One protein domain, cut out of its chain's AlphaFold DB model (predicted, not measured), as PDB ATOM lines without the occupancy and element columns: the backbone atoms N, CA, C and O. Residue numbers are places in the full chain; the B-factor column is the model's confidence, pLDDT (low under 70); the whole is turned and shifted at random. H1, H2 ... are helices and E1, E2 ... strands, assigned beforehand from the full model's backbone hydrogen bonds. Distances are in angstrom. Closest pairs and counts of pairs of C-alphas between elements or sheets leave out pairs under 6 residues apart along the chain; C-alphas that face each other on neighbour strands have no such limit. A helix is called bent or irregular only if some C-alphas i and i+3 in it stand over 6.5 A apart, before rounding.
ATOM      1  N   SER A  70     -17.782  30.951 -39.257       68.56
ATOM      2  CA  SER A  70     -17.907  31.683 -38.002       68.56
ATOM      3  C   SER A  70     -17.484  30.750 -36.876       68.56
ATOM      4  O   SER A  70     -18.156  29.750 -36.627       68.56
ATOM      5  N   THR A  71     -16.367  31.057 -36.224       75.06
ATOM      6  CA  THR A  71     -15.969  30.381 -34.994       75.06
ATOM      7  C   THR A  71     -16.531  31.138 -33.801       75.06
ATOM      8  O   THR A  71     -16.700  32.360 -33.837       75.06
ATOM      9  N   TYR A  72     -16.862  30.409 -32.741       83.50
ATOM     10  CA  TYR A  72     -17.123  31.008 -31.440       83.50
ATOM     11  C   TYR A  72     -16.271  30.300 -30.392       83.50
ATOM     12  O   TYR A  72     -16.051  29.087 -30.460       83.50
ATOM     13  N   THR A  73     -15.789  31.067 -29.421       85.31
ATOM     14  CA  THR A  73     -15.050  30.523 -28.289       85.31
ATOM     15  C   THR A  73     -15.981  29.667 -27.439       85.31
ATOM     16  O   THR A  73     -16.954  30.160 -26.867       85.31
ATOM     17  N   PHE A  74     -15.661  28.384 -27.337       86.69
ATOM     18  CA  PHE A  74     -16.388  27.409 -26.538       86.69
ATOM     19  C   PHE A  74     -15.857  27.321 -25.106       86.69
ATOM     20  O   PHE A  74     -16.645  27.302 -24.160       86.69
ATOM     21  N   ALA A  75     -14.535  27.290 -24.935       86.44
ATOM     22  CA  ALA A  75     -13.901  27.201 -23.624       86.44
ATOM     23  C   ALA A  75     -12.516  27.857 -23.638       86.44
ATOM     24  O   ALA A  75     -11.832  27.837 -24.656       86.44
ATOM     25  N   GLU A  76     -12.088  28.413 -22.504       88.69
ATOM     26  CA  GLU A  76     -10.775  29.054 -22.362       88.69
ATOM     27  C   GLU A  76     -10.102  28.642 -21.050       88.69
ATOM     28  O   GLU A  76     -10.773  28.386 -20.045       88.69
ATOM     29  N   THR A  77      -8.772  28.581 -21.064       87.31
ATOM     30  CA  THR A  77      -7.933  28.364 -19.881       87.31
ATOM     31  C   THR A  77      -6.558  29.005 -20.083       87.31
ATOM     32  O   THR A  77      -6.134  29.252 -21.214       87.31
ATOM     33  N   GLU A  78      -5.851  29.310 -19.000       83.06
ATOM     34  CA  GLU A  78      -4.514  29.913 -19.068       83.06
ATOM     35  C   GLU A  78      -3.428  28.834 -19.042       83.06
ATOM     36  O   GLU A  78      -3.414  27.973 -18.158       83.06
ATOM     37  N   LEU A  79      -2.469  28.907 -19.973       72.94
ATOM     38  CA  LEU A  79      -1.253  28.105 -19.871       72.94
ATOM     39  C   LEU A  79      -0.306  28.735 -18.858       72.94
ATOM     40  O   LEU A  79       0.294  29.792 -19.080       72.94
ATOM     41  N   LEU A  80      -0.138  28.041 -17.737       66.81
ATOM     42  CA  LEU A  80       0.881  28.386 -16.762       66.81
ATOM     43  C   LEU A  80       2.268  28.102 -17.345       66.81
ATOM     44  O   LEU A  80       2.476  27.150 -18.093       66.81
ATOM     45  N   ALA A  81       3.254  28.895 -16.924       54.28
ATOM     46  CA  ALA A  81       4.643  28.804 -17.383       54.28
ATOM     47  C   ALA A  81       5.310  27.422 -17.190       54.28
ATOM     48  O   ALA A  81       6.411  27.209 -17.686       54.28
ATOM     49  N   ALA A  82       4.675  26.513 -16.442       50.19
ATOM     50  CA  ALA A  82       5.144  25.161 -16.161       50.19
ATOM     51  C   ALA A  82       4.579  24.083 -17.114       50.19
ATOM     52  O   ALA A  82       5.041  22.948 -17.049       50.19
ATOM     53  N   SER A  83       3.618  24.408 -17.992       53.16
ATOM     54  CA  SER A  83       2.910  23.429 -18.843       53.16
ATOM     55  C   SER A  83       3.621  23.058 -20.156       53.16
ATOM     56  O   SER A  83       3.056  22.358 -20.986       53.16
ATOM     57  N   GLY A  84       4.870  23.485 -20.354       52.97
ATOM     58  CA  GLY A  84       5.693  23.062 -21.490       52.97
ATOM     59  C   GLY A  84       6.843  24.029 -21.753       52.97
ATOM     60  O   GLY A  84       6.686  25.240 -21.619       52.97
ATOM     61  N   GLN A  85       8.016  23.507 -22.121       57.06
ATOM     62  CA  GLN A  85       9.158  24.338 -22.537       57.06
ATOM     63  C   GLN A  85       9.036  24.814 -23.999       57.06
ATOM     64  O   GLN A  85       9.742  25.735 -24.396       57.06
ATOM     65  N   SER A  86       8.142  24.201 -24.788       65.12
ATOM     66  CA  SER A  86       7.920  24.479 -26.210       65.12
ATOM     67  C   SER A  86       6.428  24.456 -26.557       65.12
ATOM     68  O   SER A  86       5.677  23.647 -26.011       65.12
ATOM     69  N   LEU A  87       6.015  25.299 -27.513       66.38
ATOM     70  CA  LEU A  87       4.686  25.246 -28.136       66.38
ATOM     71  C   LEU A  87       4.471  23.963 -28.942       66.38
ATOM     72  O   LEU A  87       3.354  23.705 -29.354       66.38
ATOM     73  N   ALA A  88       5.505  23.156 -29.178       65.56
ATOM     74  CA  ALA A  88       5.353  21.852 -29.816       65.56
ATOM     75  C   ALA A  88       4.743  20.791 -28.876       65.56
ATOM     76  O   ALA A  88       4.142  19.834 -29.353       65.56
ATOM     77  N   ASP A  89       4.861  20.973 -27.553       76.12
ATOM     78  CA  ASP A  89       4.433  19.999 -26.534       76.12
ATOM     79  C   ASP A  89       3.554  20.645 -25.438       76.12
ATOM     80  O   ASP A  89       3.524  20.203 -24.287       76.12
ATOM     81  N   TRP A  90       2.816  21.704 -25.792       81.62
ATOM     82  CA  TRP A  90       1.897  22.441 -24.901       81.62
ATOM     83  C   TRP A  90       0.791  21.574 -24.279       81.62
ATOM     84  O   TRP A  90       0.214  21.932 -23.256       81.62
ATOM     85  N   PHE A  91       0.508  20.435 -24.904       86.06
ATOM     86  CA  PHE A  91      -0.494  19.454 -24.504       86.06
ATOM     87  C   PHE A  91       0.115  18.223 -23.818       86.06
ATOM     88  O   PHE A  91      -0.555  17.213 -23.634       86.06
ATOM     89  N   SER A  92       1.392  18.286 -23.425       82.25
ATOM     90  CA  SER A  92       2.072  17.210 -22.686       82.25
ATOM     91  C   SER A  92       1.431  16.880 -21.334       82.25
ATOM     92  O   SER A  92       1.756  15.854 -20.733       82.25
ATOM     93  N   GLN A  93       0.549  17.748 -20.839       84.88
ATOM     94  CA  GLN A  93      -0.253  17.549 -19.642       84.88
ATOM     95  C   GLN A  93      -1.727  17.833 -19.953       84.88
ATOM     96  O   GLN A  93      -2.010  18.750 -20.732       84.88
ATOM     97  N   PRO A  94      -2.664  17.124 -19.302       89.00
ATOM     98  CA  PRO A  94      -4.081  17.421 -19.435       89.00
ATOM     99  C   PRO A  94      -4.411  18.859 -19.010       89.00
ATOM    100  O   PRO A  94      -3.930  19.354 -17.986       89.00
ATOM    101  N   LEU A  95      -5.265  19.530 -19.781       89.62
ATOM    102  CA  LEU A  95      -5.633  20.930 -19.577       89.62
ATOM    103  C   LEU A  95      -7.031  21.036 -18.978       89.62
ATOM    104  O   LEU A  95      -8.009  20.580 -19.564       89.62
ATOM    105  N   SER A  96      -7.143  21.667 -17.811       90.25
ATOM    106  CA  SER A  96      -8.437  21.851 -17.152       90.25
ATOM    107  C   SER A  96      -9.144  23.111 -17.646       90.25
ATOM    108  O   SER A  96      -8.618  24.222 -17.535       90.25
ATOM    109  N   PHE A  97     -10.375  22.945 -18.127       91.06
ATOM    110  CA  PHE A  97     -11.292  24.019 -18.495       91.06
ATOM    111  C   PHE A  97     -12.365  24.151 -17.412       91.06
ATOM    112  O   PHE A  97     -13.498  23.683 -17.545       91.06
ATOM    113  N   GLY A  98     -12.006  24.795 -16.297       86.69
ATOM    114  CA  GLY A  98     -12.872  24.921 -15.117       86.69
ATOM    115  C   GLY A  98     -14.236  25.570 -15.396       86.69
ATOM    116  O   GLY A  98     -15.233  25.188 -14.781       86.69
ATOM    117  N   GLY A  99     -14.294  26.507 -16.348       86.75
ATOM    118  CA  GLY A  99     -15.542  27.145 -16.781       86.75
ATOM    119  C   GLY A  99     -16.488  26.205 -17.535       86.75
ATOM    120  O   GLY A  99     -17.700  26.345 -17.404       86.75
ATOM    121  N   ALA A 100     -15.943  25.227 -18.261       88.56
ATOM    122  CA  ALA A 100     -16.706  24.288 -19.085       88.56
ATOM    123  C   ALA A 100     -16.860  22.888 -18.452       88.56
ATOM    124  O   ALA A 100     -17.558  22.030 -18.982       88.56
ATOM    125  N   GLY A 101     -16.238  22.647 -17.294       92.25
ATOM    126  CA  GLY A 101     -16.454  21.436 -16.496       92.25
ATOM    127  C   GLY A 101     -15.708  20.186 -16.971       92.25
ATOM    128  O   GLY A 101     -16.049  19.088 -16.531       92.25
ATOM    129  N   PHE A 102     -14.699  20.327 -17.835       93.81
ATOM    130  CA  PHE A 102     -13.924  19.200 -18.358       93.81
ATOM    131  C   PHE A 102     -12.408  19.426 -18.308       93.81
ATOM    132  O   PHE A 102     -11.913  20.544 -18.143       93.81
ATOM    133  N   VAL A 103     -11.678  18.326 -18.439       93.56
ATOM    134  CA  VAL A 103     -10.256  18.245 -18.746       93.56
ATOM    135  C   VAL A 103     -10.119  17.787 -20.192       93.56
ATOM    136  O   VAL A 103     -10.794  16.849 -20.607       93.56
ATOM    137  N   LEU A 104      -9.246  18.453 -20.935       93.94
ATOM    138  CA  LEU A 104      -8.799  18.047 -22.255       93.94
ATOM    139  C   LEU A 104      -7.506  17.237 -22.114       93.94
ATOM    140  O   LEU A 104      -6.501  17.767 -21.643       93.94
ATOM    141  N   ASP A 105      -7.537  15.977 -22.530       94.12
ATOM    142  CA  ASP A 105      -6.368  15.104 -22.655       94.12
ATOM    143  C   ASP A 105      -6.061  14.894 -24.145       94.12
ATOM    144  O   ASP A 105      -6.959  14.555 -24.915       94.12
ATOM    145  N   ILE A 106      -4.812  15.129 -24.558       94.19
ATOM    146  CA  ILE A 106      -4.362  14.998 -25.951       94.19
ATOM    147  C   ILE A 106      -3.181  14.034 -25.986       94.19
ATOM    148  O   ILE A 106      -2.198  14.207 -25.263       94.19
ATOM    149  N   ARG A 107      -3.239  13.038 -26.869       93.19
ATOM    150  CA  ARG A 107      -2.222  11.988 -26.987       93.19
ATOM    151  C   ARG A 107      -1.732  11.889 -28.423       93.19
ATOM    152  O   ARG A 107      -2.539  11.777 -29.332       93.19
ATOM    153  N   LYS A 108      -0.412  11.910 -28.637       92.56
ATOM    154  CA  LYS A 108       0.170  11.675 -29.974       92.56
ATOM    155  C   LYS A 108      -0.086  10.236 -30.417       92.56
ATOM    156  O   LYS A 108       0.155   9.306 -29.643       92.56
ATOM    157  N   VAL A 109      -0.497  10.062 -31.670       93.31
ATOM    158  CA  VAL A 109      -0.618   8.745 -32.302       93.31
ATOM    159  C   VAL A 109       0.786   8.202 -32.578       93.31
ATOM    160  O   VAL A 109       1.629   8.864 -33.185       93.31
ATOM    161  N   ILE A 110       1.069   6.984 -32.108       89.62
ATOM    162  CA  ILE A 110       2.393   6.369 -32.273       89.62
ATOM    163  C   ILE A 110       2.663   6.128 -33.762       89.62
ATOM    164  O   ILE A 110       1.922   5.409 -34.425       89.62
ATOM    165  N   GLY A 111       3.774   6.675 -34.258       89.50
ATOM    166  CA  GLY A 111       4.181   6.540 -35.657       89.50
ATOM    167  C   GLY A 111       3.683   7.659 -36.574       89.50
ATOM    168  O   GLY A 111       4.015   7.629 -37.755       89.50
ATOM    169  N   SER A 112       2.957   8.648 -36.040       91.06
ATOM    170  CA  SER A 112       2.614   9.885 -36.743       91.06
ATOM    171  C   SER A 112       3.410  11.077 -36.201       91.06
ATOM    172  O   SER A 112       3.803  11.099 -35.031       91.06
ATOM    173  N   GLU A 113       3.685  12.061 -37.062       88.12
ATOM    174  CA  GLU A 113       4.357  13.305 -36.670       88.12
ATOM    175  C   GLU A 113       3.384  14.321 -36.055       88.12
ATOM    176  O   GLU A 113       3.771  15.070 -35.155       88.12
ATOM    177  N   ASP A 114       2.139  14.352 -36.531       92.31
ATOM    178  CA  ASP A 114       1.168  15.408 -36.245       92.31
ATOM    179  C   ASP A 114      -0.222  14.902 -35.834       92.31
ATOM    180  O   ASP A 114      -1.012  15.699 -35.332       92.31
ATOM    181  N   GLU A 115      -0.526  13.610 -35.974       95.44
ATOM    182  CA  GLU A 115      -1.817  13.063 -35.544       95.44
ATOM    183  C   GLU A 115      -1.905  12.909 -34.023       95.44
ATOM    184  O   GLU A 115      -0.974  12.461 -33.338       95.44
ATOM    185  N   VAL A 116      -3.077  13.247 -33.492       95.38
ATOM    186  CA  VAL A 116      -3.390  13.164 -32.068       95.38
ATOM    187  C   VAL A 116      -4.802  12.641 -31.832       95.38
ATOM    188  O   VAL A 116      -5.725  12.957 -32.583       95.38
ATOM    189  N   ASP A 117      -4.966  11.915 -30.732       96.75
ATOM    190  CA  ASP A 117      -6.255  11.574 -30.139       96.75
ATOM    191  C   ASP A 117      -6.587  12.570 -29.027       96.75
ATOM    192  O   ASP A 117      -5.706  13.023 -28.289       96.75
ATOM    193  N   LEU A 118      -7.862  12.920 -28.906       96.94
ATOM    194  CA  LEU A 118      -8.366  13.908 -27.964       96.94
ATOM    195  C   LEU A 118      -9.511  13.325 -27.146       96.94
ATOM    196  O   LEU A 118     -10.415  12.698 -27.694       96.94
ATOM    197  N   TYR A 119      -9.510  13.634 -25.852       96.50
ATOM    198  CA  TYR A 119     -10.546  13.222 -24.913       96.50
ATOM    199  C   TYR A 119     -10.966  14.403 -24.040       96.50
ATOM    200  O   TYR A 119     -10.128  15.081 -23.443       96.50
ATOM    201  N   LEU A 120     -12.273  14.630 -23.937       95.00
ATOM    202  CA  LEU A 120     -12.874  15.500 -22.936       95.00
ATOM    203  C   LEU A 120     -13.465  14.622 -21.838       95.00
ATOM    204  O   LEU A 120     -14.357  13.816 -22.094       95.00
ATOM    205  N   ILE A 121     -12.971  14.798 -20.615       92.31
ATOM    206  CA  ILE A 121     -13.391  14.037 -19.432       92.31
ATOM    207  C   ILE A 121     -13.835  15.030 -18.366       92.31
ATOM    208  O   ILE A 121     -13.211  16.080 -18.213       92.31
ATOM    209  N   SER A 122     -14.884  14.733 -17.601       92.62
ATOM    210  CA  SER A 122     -15.336  15.684 -16.584       92.62
ATOM    211  C   SER A 122     -14.259  15.965 -15.531       92.62
ATOM    212  O   SER A 122     -13.550  15.071 -15.074       92.62
ATOM    213  N   ASN A 123     -14.154  17.232 -15.121       90.25
ATOM    214  CA  ASN A 123     -13.271  17.657 -14.035       90.25
ATOM    215  C   ASN A 123     -13.983  17.734 -12.670       90.25
ATOM    216  O   ASN A 123     -13.380  18.179 -11.690       90.25
ATOM    217  N   GLN A 124     -15.254  17.324 -12.590       88.38
ATOM    218  CA  GLN A 124     -16.057  17.326 -11.365       88.38
ATOM    219  C   GLN A 124     -16.725  15.967 -11.159       88.38
ATOM    220  O   GLN A 124     -16.997  15.256 -12.113       88.38
ATOM    221  N   ALA A 125     -17.033  15.613  -9.910       86.62
ATOM    222  CA  ALA A 125     -17.673  14.331  -9.605       86.62
ATOM    223  C   ALA A 125     -19.156  14.262 -10.024       86.62
ATOM    224  O   ALA A 125     -19.686  13.174 -10.228       86.62
ATOM    225  N   ASP A 126     -19.843  15.405 -10.106       89.06
ATOM    226  CA  ASP A 126     -21.274  15.489 -10.423       89.06
ATOM    227  C   ASP A 126     -21.559  15.660 -11.925       89.06
ATOM    228  O   ASP A 126     -22.720  15.601 -12.331       89.06
ATOM    229  N   ASN A 127     -20.521  15.878 -12.744       91.00
ATOM    230  CA  ASN A 127     -20.539  16.054 -14.204       91.00
ATOM    231  C   ASN A 127     -21.509  17.120 -14.760       91.00
ATOM    232  O   ASN A 127     -21.668  17.257 -15.977       91.00
ATOM    233  N   SER A 128     -22.171  17.887 -13.893       92.62
ATOM    234  CA  SER A 128     -23.304  18.743 -14.247       92.62
ATOM    235  C   SER A 128     -22.901  19.849 -15.223       92.62
ATOM    236  O   SER A 128     -23.591  20.086 -16.218       92.62
ATOM    237  N   LYS A 129     -21.739  20.466 -14.988       92.88
ATOM    238  CA  LYS A 129     -21.186  21.517 -15.849       92.88
ATOM    239  C   LYS A 129     -20.806  21.015 -17.232       92.88
ATOM    240  O   LYS A 129     -21.191  21.641 -18.210       92.88
ATOM    241  N   MET A 130     -20.105  19.885 -17.319       94.00
ATOM    242  CA  MET A 130     -19.713  19.316 -18.612       94.00
ATOM    243  C   MET A 130     -20.945  18.990 -19.453       94.00
ATOM    244  O   MET A 130     -21.037  19.408 -20.607       94.00
ATOM    245  N   LYS A 131     -21.940  18.347 -18.835       94.44
ATOM    246  CA  LYS A 131     -23.209  18.034 -19.488       94.44
ATOM    247  C   LYS A 131     -23.932  19.284 -19.976       94.44
ATOM    248  O   LYS A 131     -24.485  19.289 -21.074       94.44
ATOM    249  N   GLN A 132     -23.923  20.356 -19.184       94.19
ATOM    250  CA  GLN A 132     -24.478  21.639 -19.598       94.19
ATOM    251  C   GLN A 132     -23.713  22.221 -20.797       94.19
ATOM    252  O   GLN A 132     -24.345  22.612 -21.779       94.19
ATOM    253  N   SER A 133     -22.381  22.242 -20.746       92.56
ATOM    254  CA  SER A 133     -21.523  22.765 -21.815       92.56
ATOM    255  C   SER A 133     -21.675  21.997 -23.130       92.56
ATOM    256  O   SER A 133     -21.715  22.613 -24.191       92.56
ATOM    257  N   LEU A 134     -21.823  20.673 -23.077       93.00
ATOM    258  CA  LEU A 134     -21.934  19.810 -24.258       93.00
ATOM    259  C   LEU A 134     -23.376  19.579 -24.738       93.00
ATOM    260  O   LEU A 134     -23.583  18.962 -25.779       93.00
ATOM    261  N   SER A 135     -24.378  20.104 -24.029       93.38
ATOM    262  CA  SER A 135     -25.804  19.827 -24.276       93.38
ATOM    263  C   SER A 135     -26.284  20.090 -25.713       93.38
ATOM    264  O   SER A 135     -27.123  19.355 -26.231       93.38
ATOM    265  N   SER A 136     -25.735  21.096 -26.398       91.81
ATOM    266  CA  SER A 136     -26.083  21.412 -27.796       91.81
ATOM    267  C   SER A 136     -25.531  20.402 -28.818       91.81
ATOM    268  O   SER A 136     -25.977  20.371 -29.976       91.81
ATOM    269  N   TYR A 137     -24.578  19.573 -28.389       92.62
ATOM    270  CA  TYR A 137     -23.763  18.695 -29.228       92.62
ATOM    271  C   TYR A 137     -23.998  17.206 -28.979       92.62
ATOM    272  O   TYR A 137     -23.375  16.402 -29.653       92.62
ATOM    273  N   LEU A 138     -24.916  16.831 -28.083       95.12
ATOM    274  CA  LEU A 138     -25.213  15.427 -27.772       95.12
ATOM    275  C   LEU A 138     -25.478  14.598 -29.036       95.12
ATOM    276  O   LEU A 138     -26.327  14.962 -29.858       95.12
ATOM    277  N   GLY A 139     -24.748  13.491 -29.176       95.31
ATOM    278  CA  GLY A 139     -24.829  12.584 -30.320       95.31
ATOM    279  C   GLY A 139     -24.304  13.170 -31.636       95.31
ATOM    280  O   GLY A 139     -24.648  12.658 -32.703       95.31
ATOM    281  N   LYS A 140     -23.518  14.254 -31.600       95.00
ATOM    282  CA  LYS A 140     -22.980  14.938 -32.787       95.00
ATOM    283  C   LYS A 140     -21.461  15.026 -32.748       95.00
ATOM    284  O   LYS A 140     -20.840  15.007 -31.689       95.00
ATOM    285  N   THR A 141     -20.882  15.213 -33.927       95.12
ATOM    286  CA  THR A 141     -19.471  15.567 -34.083       95.12
ATOM    287  C   THR A 141     -19.287  17.085 -34.018       95.12
ATOM    288  O   THR A 141     -19.941  17.837 -34.739       95.12
ATOM    289  N   LEU A 142     -18.386  17.523 -33.148       92.56
ATOM    290  CA  LEU A 142     -17.944  18.889 -32.921       92.56
ATOM    291  C   LEU A 142     -16.598  19.104 -33.620       92.56
ATOM    292  O   LEU A 142     -15.593  18.512 -33.229       92.56
ATOM    293  N   ASN A 143     -16.560  19.976 -34.623       94.75
ATOM    294  CA  ASN A 143     -15.297  20.405 -35.219       94.75
ATOM    295  C   ASN A 143     -14.707  21.535 -34.377       94.75
ATOM    296  O   ASN A 143     -15.354  22.569 -34.187       94.75
ATOM    297  N   ILE A 144     -13.487  21.341 -33.881       94.31
ATOM    298  CA  ILE A 144     -12.807  22.294 -33.008       94.31
ATOM    299  C   ILE A 144     -11.475  22.767 -33.577       94.31
ATOM    300  O   ILE A 144     -10.775  22.048 -34.292       94.31
ATOM    301  N   CYS A 145     -11.119  23.985 -33.193       94.25
ATOM    302  CA  CYS A 145      -9.809  24.589 -33.363       94.25
ATOM    303  C   CYS A 145      -9.290  24.972 -31.976       94.25
ATOM    304  O   CYS A 145     -10.014  25.605 -31.206       94.25
ATOM    305  N   ILE A 146      -8.059  24.591 -31.644       92.75
ATOM    306  CA  ILE A 146      -7.408  25.018 -30.406       92.75
ATOM    307  C   ILE A 146      -6.346  26.047 -30.749       92.75
ATOM    308  O   ILE A 146      -5.445  25.779 -31.546       92.75
ATOM    309  N   SER A 147      -6.450  27.224 -30.140       90.88
ATOM    310  CA  SER A 147      -5.559  28.348 -30.392       90.88
ATOM    311  C   SER A 147      -4.888  28.847 -29.113       90.88
ATOM    312  O   SER A 147      -5.470  28.786 -28.031       90.88
ATOM    313  N   ASN A 148      -3.657  29.350 -29.239       87.50
ATOM    314  CA  ASN A 148      -2.980  30.128 -28.200       87.50
ATOM    315  C   ASN A 148      -2.798  31.567 -28.683       87.50
ATOM    316  O   ASN A 148      -2.119  31.790 -29.688       87.50
ATOM    317  N   ASP A 149      -3.430  32.525 -28.003       83.56
ATOM    318  CA  ASP A 149      -3.419  33.950 -28.371       83.56
ATOM    319  C   ASP A 149      -3.701  34.187 -29.876       83.56
ATOM    320  O   ASP A 149      -3.090  35.028 -30.535       83.56
ATOM    321  N   GLY A 150      -4.627  33.402 -30.442       81.56
ATOM    322  CA  GLY A 150      -5.018  33.449 -31.858       81.56
ATOM    323  C   GLY A 150      -4.154  32.621 -32.820       81.56
ATOM    324  O   GLY A 150      -4.504  32.499 -33.994       81.56
ATOM    325  N   THR A 151      -3.063  32.008 -32.356       86.62
ATOM    326  CA  THR A 151      -2.261  31.065 -33.153       86.62
ATOM    327  C   THR A 151      -2.905  29.685 -33.126       86.62
ATOM    328  O   THR A 151      -3.014  29.097 -32.054       86.62
ATOM    329  N   ASN A 152      -3.323  29.157 -34.279       90.06
ATOM    330  CA  ASN A 152      -3.922  27.822 -34.369       90.06
ATOM    331  C   ASN A 152      -2.866  26.731 -34.125       90.06
ATOM    332  O   ASN A 152      -1.908  26.610 -34.886       90.06
ATOM    333  N   LEU A 153      -3.077  25.928 -33.085       91.19
ATOM    334  CA  LEU A 153      -2.202  24.838 -32.671       91.19
ATOM    335  C   LEU A 153      -2.705  23.469 -33.134       91.19
ATOM    336  O   LEU A 153      -1.894  22.588 -33.403       91.19
ATOM    337  N   LEU A 154      -4.022  23.271 -33.206       92.88
ATOM    338  CA  LEU A 154      -4.632  21.964 -33.449       92.88
ATOM    339  C   LEU A 154      -6.027  22.117 -34.054       92.88
ATOM    340  O   LEU A 154      -6.824  22.930 -33.587       92.88
ATOM    341  N   THR A 155      -6.349  21.264 -35.025       95.44
ATOM    342  CA  THR A 155      -7.720  21.089 -35.534       95.44
ATOM    343  C   THR A 155      -8.169  19.651 -35.296       95.44
ATOM    344  O   THR A 155      -7.417  18.727 -35.605       95.44
ATOM    345  N   ALA A 156      -9.380  19.445 -34.777       96.69
ATOM    346  CA  ALA A 156      -9.913  18.112 -34.484       96.69
ATOM    347  C   ALA A 156     -11.422  18.009 -34.706       96.69
ATOM    348  O   ALA A 156     -12.133  19.015 -34.739       96.69
ATOM    349  N   ALA A 157     -11.896  16.771 -34.800       97.12
ATOM    350  CA  ALA A 157     -13.307  16.424 -34.775       97.12
ATOM    351  C   ALA A 157     -13.575  15.528 -33.560       97.12
ATOM    352  O   ALA A 157     -12.959  14.475 -33.427       97.12
ATOM    353  N   LEU A 158     -14.488  15.945 -32.683       96.62
ATOM    354  CA  LEU A 158     -14.846  15.230 -31.457       96.62
ATOM    355  C   LEU A 158     -16.291  14.755 -31.530       96.62
ATOM    356  O   LEU A 158     -17.194  15.571 -31.679       96.62
ATOM    357  N   TYR A 159     -16.542  13.462 -31.392       97.25
ATOM    358  CA  TYR A 159     -17.891  12.965 -31.160       97.25
ATOM    359  C   TYR A 159     -18.269  13.176 -29.694       97.25
ATOM    360  O   TYR A 159     -17.531  12.769 -28.801       97.25
ATOM    361  N   VAL A 160     -19.413  13.813 -29.454       96.44
ATOM    362  CA  VAL A 160     -19.997  13.975 -28.122       96.44
ATOM    363  C   VAL A 160     -21.042  12.890 -27.925       96.44
ATOM    364  O   VAL A 160     -21.967  12.751 -28.733       96.44
ATOM    365  N   ASP A 161     -20.917  12.146 -26.835       94.56
ATOM    366  CA  ASP A 161     -21.824  11.052 -26.534       94.56
ATOM    367  C   ASP A 161     -23.252  11.542 -26.214       94.56
ATOM    368  O   ASP A 161     -23.518  12.727 -25.992       94.56
ATOM    369  N   GLU A 162     -24.221  10.627 -26.204       94.88
ATOM    370  CA  GLU A 162     -25.622  10.980 -25.935       94.88
ATOM    371  C   GLU A 162     -25.852  11.445 -24.486       94.88
ATOM    372  O   GLU A 162     -26.843  12.127 -24.200       94.88
ATOM    373  N   SER A 163     -24.954  11.092 -23.558       92.12
ATOM    374  CA  SER A 163     -25.075  11.472 -22.152       92.12
ATOM    375  C   SER A 163     -24.494  12.858 -21.840       92.12
ATOM    376  O   SER A 163     -24.918  13.482 -20.854       92.12
ATOM    377  N   GLY A 164     -23.601  13.366 -22.694       90.25
ATOM    378  CA  GLY A 164     -22.870  14.623 -22.527       90.25
ATOM    379  C   GLY A 164     -21.786  14.539 -21.462       90.25
ATOM    380  O   GLY A 164     -21.447  15.558 -20.858       90.25
ATOM    381  N   LEU A 165     -21.318  13.329 -21.167       90.19
ATOM    382  CA  LEU A 165     -20.341  13.048 -20.117       90.19
ATOM    383  C   LEU A 165     -18.958  12.754 -20.690       90.19
ATOM    384  O   LEU A 165     -17.975  12.850 -19.957       90.19
ATOM    385  N   GLU A 166     -18.885  12.443 -21.981       91.19
ATOM    386  CA  GLU A 166     -17.652  12.118 -22.683       91.19
ATOM    387  C   GLU A 166     -17.681  12.723 -24.091       91.19
ATOM    388  O   GLU A 166     -18.728  12.824 -24.740       91.19
ATOM    389  N   ALA A 167     -16.514  13.149 -24.567       96.12
ATOM    390  CA  ALA A 167     -16.318  13.437 -25.979       96.12
ATOM    391  C   ALA A 167     -14.923  12.998 -26.407       96.12
ATOM    392  O   ALA A 167     -13.948  13.277 -25.708       96.12
ATOM    393  N   GLU A 168     -14.821  12.339 -27.552       97.19
ATOM    394  CA  GLU A 168     -13.560  11.792 -28.045       97.19
ATOM    395  C   GLU A 168     -13.434  11.921 -29.558       97.19
ATOM    396  O   GLU A 168     -14.426  12.021 -30.285       97.19
ATOM    397  N   GLY A 169     -12.202  11.930 -30.048       97.00
ATOM    398  CA  GLY A 169     -11.937  11.932 -31.476       97.00
ATOM    399  C   GLY A 169     -10.476  12.178 -31.791       97.00
ATOM    400  O   GLY A 169      -9.610  11.995 -30.938       97.00
ATOM    401  N   SER A 170     -10.209  12.599 -33.021       96.81
ATOM    402  CA  SER A 170      -8.849  12.768 -33.520       96.81
ATOM    403  C   SER A 170      -8.661  14.097 -34.239       96.81
ATOM    404  O   SER A 170      -9.612  14.772 -34.657       96.81
ATOM    405  N   GLY A 171      -7.402  14.498 -34.355       96.38
ATOM    406  CA  GLY A 171      -7.013  15.752 -34.970       96.38
ATOM    407  C   GLY A 171      -5.569  15.769 -35.430       96.38
ATOM    408  O   GLY A 171      -4.853  14.775 -35.344       96.38
ATOM    409  N   HIS A 172      -5.163  16.938 -35.913       95.19
ATOM    410  CA  HIS A 172      -3.815  17.193 -36.401       95.19
ATOM    411  C   HIS A 172      -3.240  18.436 -35.730       95.19
ATOM    412  O   HIS A 172      -3.914  19.468 -35.603       95.19
ATOM    413  N   LEU A 173      -1.981  18.329 -35.324       92.44
ATOM    414  CA  LEU A 173      -1.166  19.429 -34.837       92.44
ATOM    415  C   LEU A 173      -0.696  20.280 -36.013       92.44
ATOM    416  O   LEU A 173      -0.149  19.783 -36.994       92.44
ATOM    417  N   ASN A 174      -0.848  21.590 -35.888       90.00
ATOM    418  CA  ASN A 174      -0.287  22.516 -36.856       90.00
ATOM    419  C   ASN A 174       1.182  22.785 -36.519       90.00
ATOM    420  O   ASN A 174       1.544  22.973 -35.356       90.00
ATOM    421  N   LYS A 175       2.041  22.843 -37.541       83.44
ATOM    422  CA  LYS A 175       3.430  23.289 -37.362       83.44
ATOM    423  C   LYS A 175       3.429  24.771 -36.997       83.44
ATOM    424  O   LYS A 175       2.922  25.592 -37.759       83.44
ATOM    425  N   VAL A 176       3.999  25.102 -35.840       79.25
ATOM    426  CA  VAL A 176       4.097  26.479 -35.345       79.25
ATOM    427  C   VAL A 176       5.549  26.807 -35.030       79.25
ATOM    428  O   VAL A 176       6.197  26.114 -34.248       79.25
ATOM    429  N   ASP A 177       6.046  27.892 -35.618       68.00
ATOM    430  CA  ASP A 177       7.379  28.420 -35.346       68.00
ATOM    431  C   ASP A 177       7.312  29.353 -34.125       68.00
ATOM    432  O   ASP A 177       6.863  30.496 -34.225       68.00
ATOM    433  N   GLY A 178       7.719  28.889 -32.939       63.06
ATOM    434  CA  GLY A 178       7.713  29.748 -31.750       63.06
ATOM    435  C   GLY A 178       8.167  29.089 -30.445       63.06
ATOM    436  O   GLY A 178       7.929  27.911 -30.204       63.06
ATOM    437  N   ASN A 179       8.786  29.893 -29.571       58.41
ATOM    438  CA  ASN A 179       9.349  29.457 -28.280       58.41
ATOM    439  C   ASN A 179       8.531  29.902 -27.049       58.41
ATOM    440  O   ASN A 179       8.922  29.608 -25.921       58.41
ATOM    441  N   VAL A 180       7.437  30.654 -27.214       57.09
ATOM    442  CA  VAL A 180       6.711  31.245 -26.074       57.09
ATOM    443  C   VAL A 180       5.425  30.471 -25.796       57.09
ATOM    444  O   VAL A 180       4.487  30.516 -26.578       57.09
ATOM    445  N   VAL A 181       5.388  29.776 -24.655       61.56
ATOM    446  CA  VAL A 181       4.287  28.878 -24.231       61.56
ATOM    447  C   VAL A 181       3.298  29.560 -23.273       61.56
ATOM    448  O   VAL A 181       2.321  28.964 -22.840       61.56
ATOM    449  N   LYS A 182       3.543  30.824 -22.906       66.94
ATOM    450  CA  LYS A 182       2.618  31.592 -22.060       66.94
ATOM    451  C   LYS A 182       1.542  32.213 -22.934       66.94
ATOM    452  O   LYS A 182       1.887  32.833 -23.934       66.94
ATOM    453  N   GLY A 183       0.289  32.086 -22.523       76.50
ATOM    454  CA  GLY A 183      -0.836  32.681 -23.232       76.50
ATOM    455  C   GLY A 183      -2.152  32.002 -22.885       76.50
ATOM    456  O   GLY A 183      -2.210  31.102 -22.034       76.50
ATOM    457  N   LYS A 184      -3.225  32.470 -23.518       86.44
ATOM    458  CA  LYS A 184      -4.567  31.934 -23.321       86.44
ATOM    459  C   LYS A 184      -4.841  30.835 -24.340       86.44
ATOM    460  O   LYS A 184      -4.897  31.106 -25.539       86.44
ATOM    461  N   ILE A 185      -5.098  29.621 -23.857       89.38
ATOM    462  CA  ILE A 185      -5.601  28.535 -24.696       89.38
ATOM    463  C   ILE A 185      -7.108  28.661 -24.823       89.38
ATOM    464  O   ILE A 185      -7.833  28.723 -23.828       89.38
ATOM    465  N   SER A 186      -7.566  28.672 -26.065       90.81
ATOM    466  CA  SER A 186      -8.975  28.779 -26.418       90.81
ATOM    467  C   SER A 186      -9.367  27.593 -27.287       90.81
ATOM    468  O   SER A 186      -8.664  27.257 -28.235       90.81
ATOM    469  N   ILE A 187     -10.490  26.958 -26.958       92.00
ATOM    470  CA  ILE A 187     -11.170  25.999 -27.825       92.00
ATOM    471  C   ILE A 187     -12.262  26.769 -28.553       92.00
ATOM    472  O   ILE A 187     -13.169  27.323 -27.930       92.00
ATOM    473  N   GLU A 188     -12.178  26.789 -29.869       92.88
ATOM    474  CA  GLU A 188     -13.161  27.373 -30.763       92.88
ATOM    475  C   GLU A 188     -13.926  26.263 -31.470       92.88
ATOM    476  O   GLU A 188     -13.336  25.287 -31.929       92.88
ATOM    477  N   VAL A 189     -15.239  26.424 -31.593       89.56
ATOM    478  CA  VAL A 189     -16.077  25.504 -32.368       89.56
ATOM    479  C   VAL A 189     -16.326  26.107 -33.738       89.56
ATOM    480  O   VAL A 189     -16.725  27.268 -33.864       89.56
TER     481      VAL A 189
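Overview. This is residues 70 to 189 of the 192 residues of an uncharacterized protein of Pseudoalteromonas sp. SG45-6 (UniProt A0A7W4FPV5). One sheet of eight strands curls round into a nearly closed barrel, with its edge strands E1 and E2 coming close at the seam. Helix H1 caps one end of the barrel, and residues 81 to 88 and 175 to 181 lie at the other end. The printed part has 120 residues, with eight strands and one named helix in the order E1 E2 E3 E4 H1 E5 E6 E7 E8; the class is mostly strand. The sheet, all antiparallel, has the order E1 E8 E5 E6 E7 E4 E3 E2. The whole is compact, with a radius of gyration of the C-alphas of 13.7 A and spans of 38 by 29 by 28 A.

Arrangement. Edge strand E1, residues 71 to 79, bends by 66 degrees at residue 74. Its closest C-alpha pair with the other edge strand, E2, residues 95 to 97, is Thr 77 and Phe 97, 5.7 A apart. E3, residues 102 to 108, forms hairpins with E2 (N 97 and O 102, 2.9 A) and with E4, residues 115 to 122 (N 105 and O 119, 2.9 A). These three form a meander, each strand the antiparallel neighbour of the one before. H1, residues 128 to 137, is on the sheet at a height of 8.6 A; it is only just over E3, with 3 C-alphas falling there, and runs slantwise to the strands, at 42 degrees to E3 on the local plane. H1 is irregular, with C-alphas 133 and 136 7.6 A apart, and 4 of its 6 O i to N i+4 pairs are within hydrogen-bond range. E5, residues 141 to 148, E6, residues 151 to 160, and E7, residues 166 to 173, form a second meander of two hairpins (N 144 and O 156, 2.8 A; N 159 and O 168, 2.8 A). E7 is also the neighbour of E4 (N 118 and O 169, 2.8 A). E8, residues 183 to 189, is the neighbour of E5 (N 147 and O 186, 2.9 A) and of E1 (N 77 and O 185, 2.9 A). E5 E6 E7 E8 make a Greek key, four strands in a row of which E5 E6 E7 are a meander and the first, E5, is the antiparallel neighbour of the fourth, E8. The folded sheet is bent back on itself: E1 E8 E5 E6 face E4 E3 E2, with E7 as the hinge.

Along the chain. E1 begins at C-alpha 71, (-15.969, 30.381, -34.994), and is 21.2 A long. E2 measures 6.5 A, E3 19.8 A, E4 23.4 A and H1 15.0 A. H1 begins at C-alpha 128, (-23.304, 18.743, -14.247). E5 measures 22.8 A, E6 25.1 A, E7 21.7 A and E8 19.2 A, ending at C-alpha 189, (-16.077, 25.504, -32.368).

Size, cuts and confidence. The C-alphas farthest apart, of Asp 126 and Asp 177, are 40.1 A apart. The printed part has no cut. The link from E1 to E2 is long, with 15 residues. The mean pLDDT of the printed part is 86.8; residue 70, residues 80 to 88 and residues 177 to 182 are under 70.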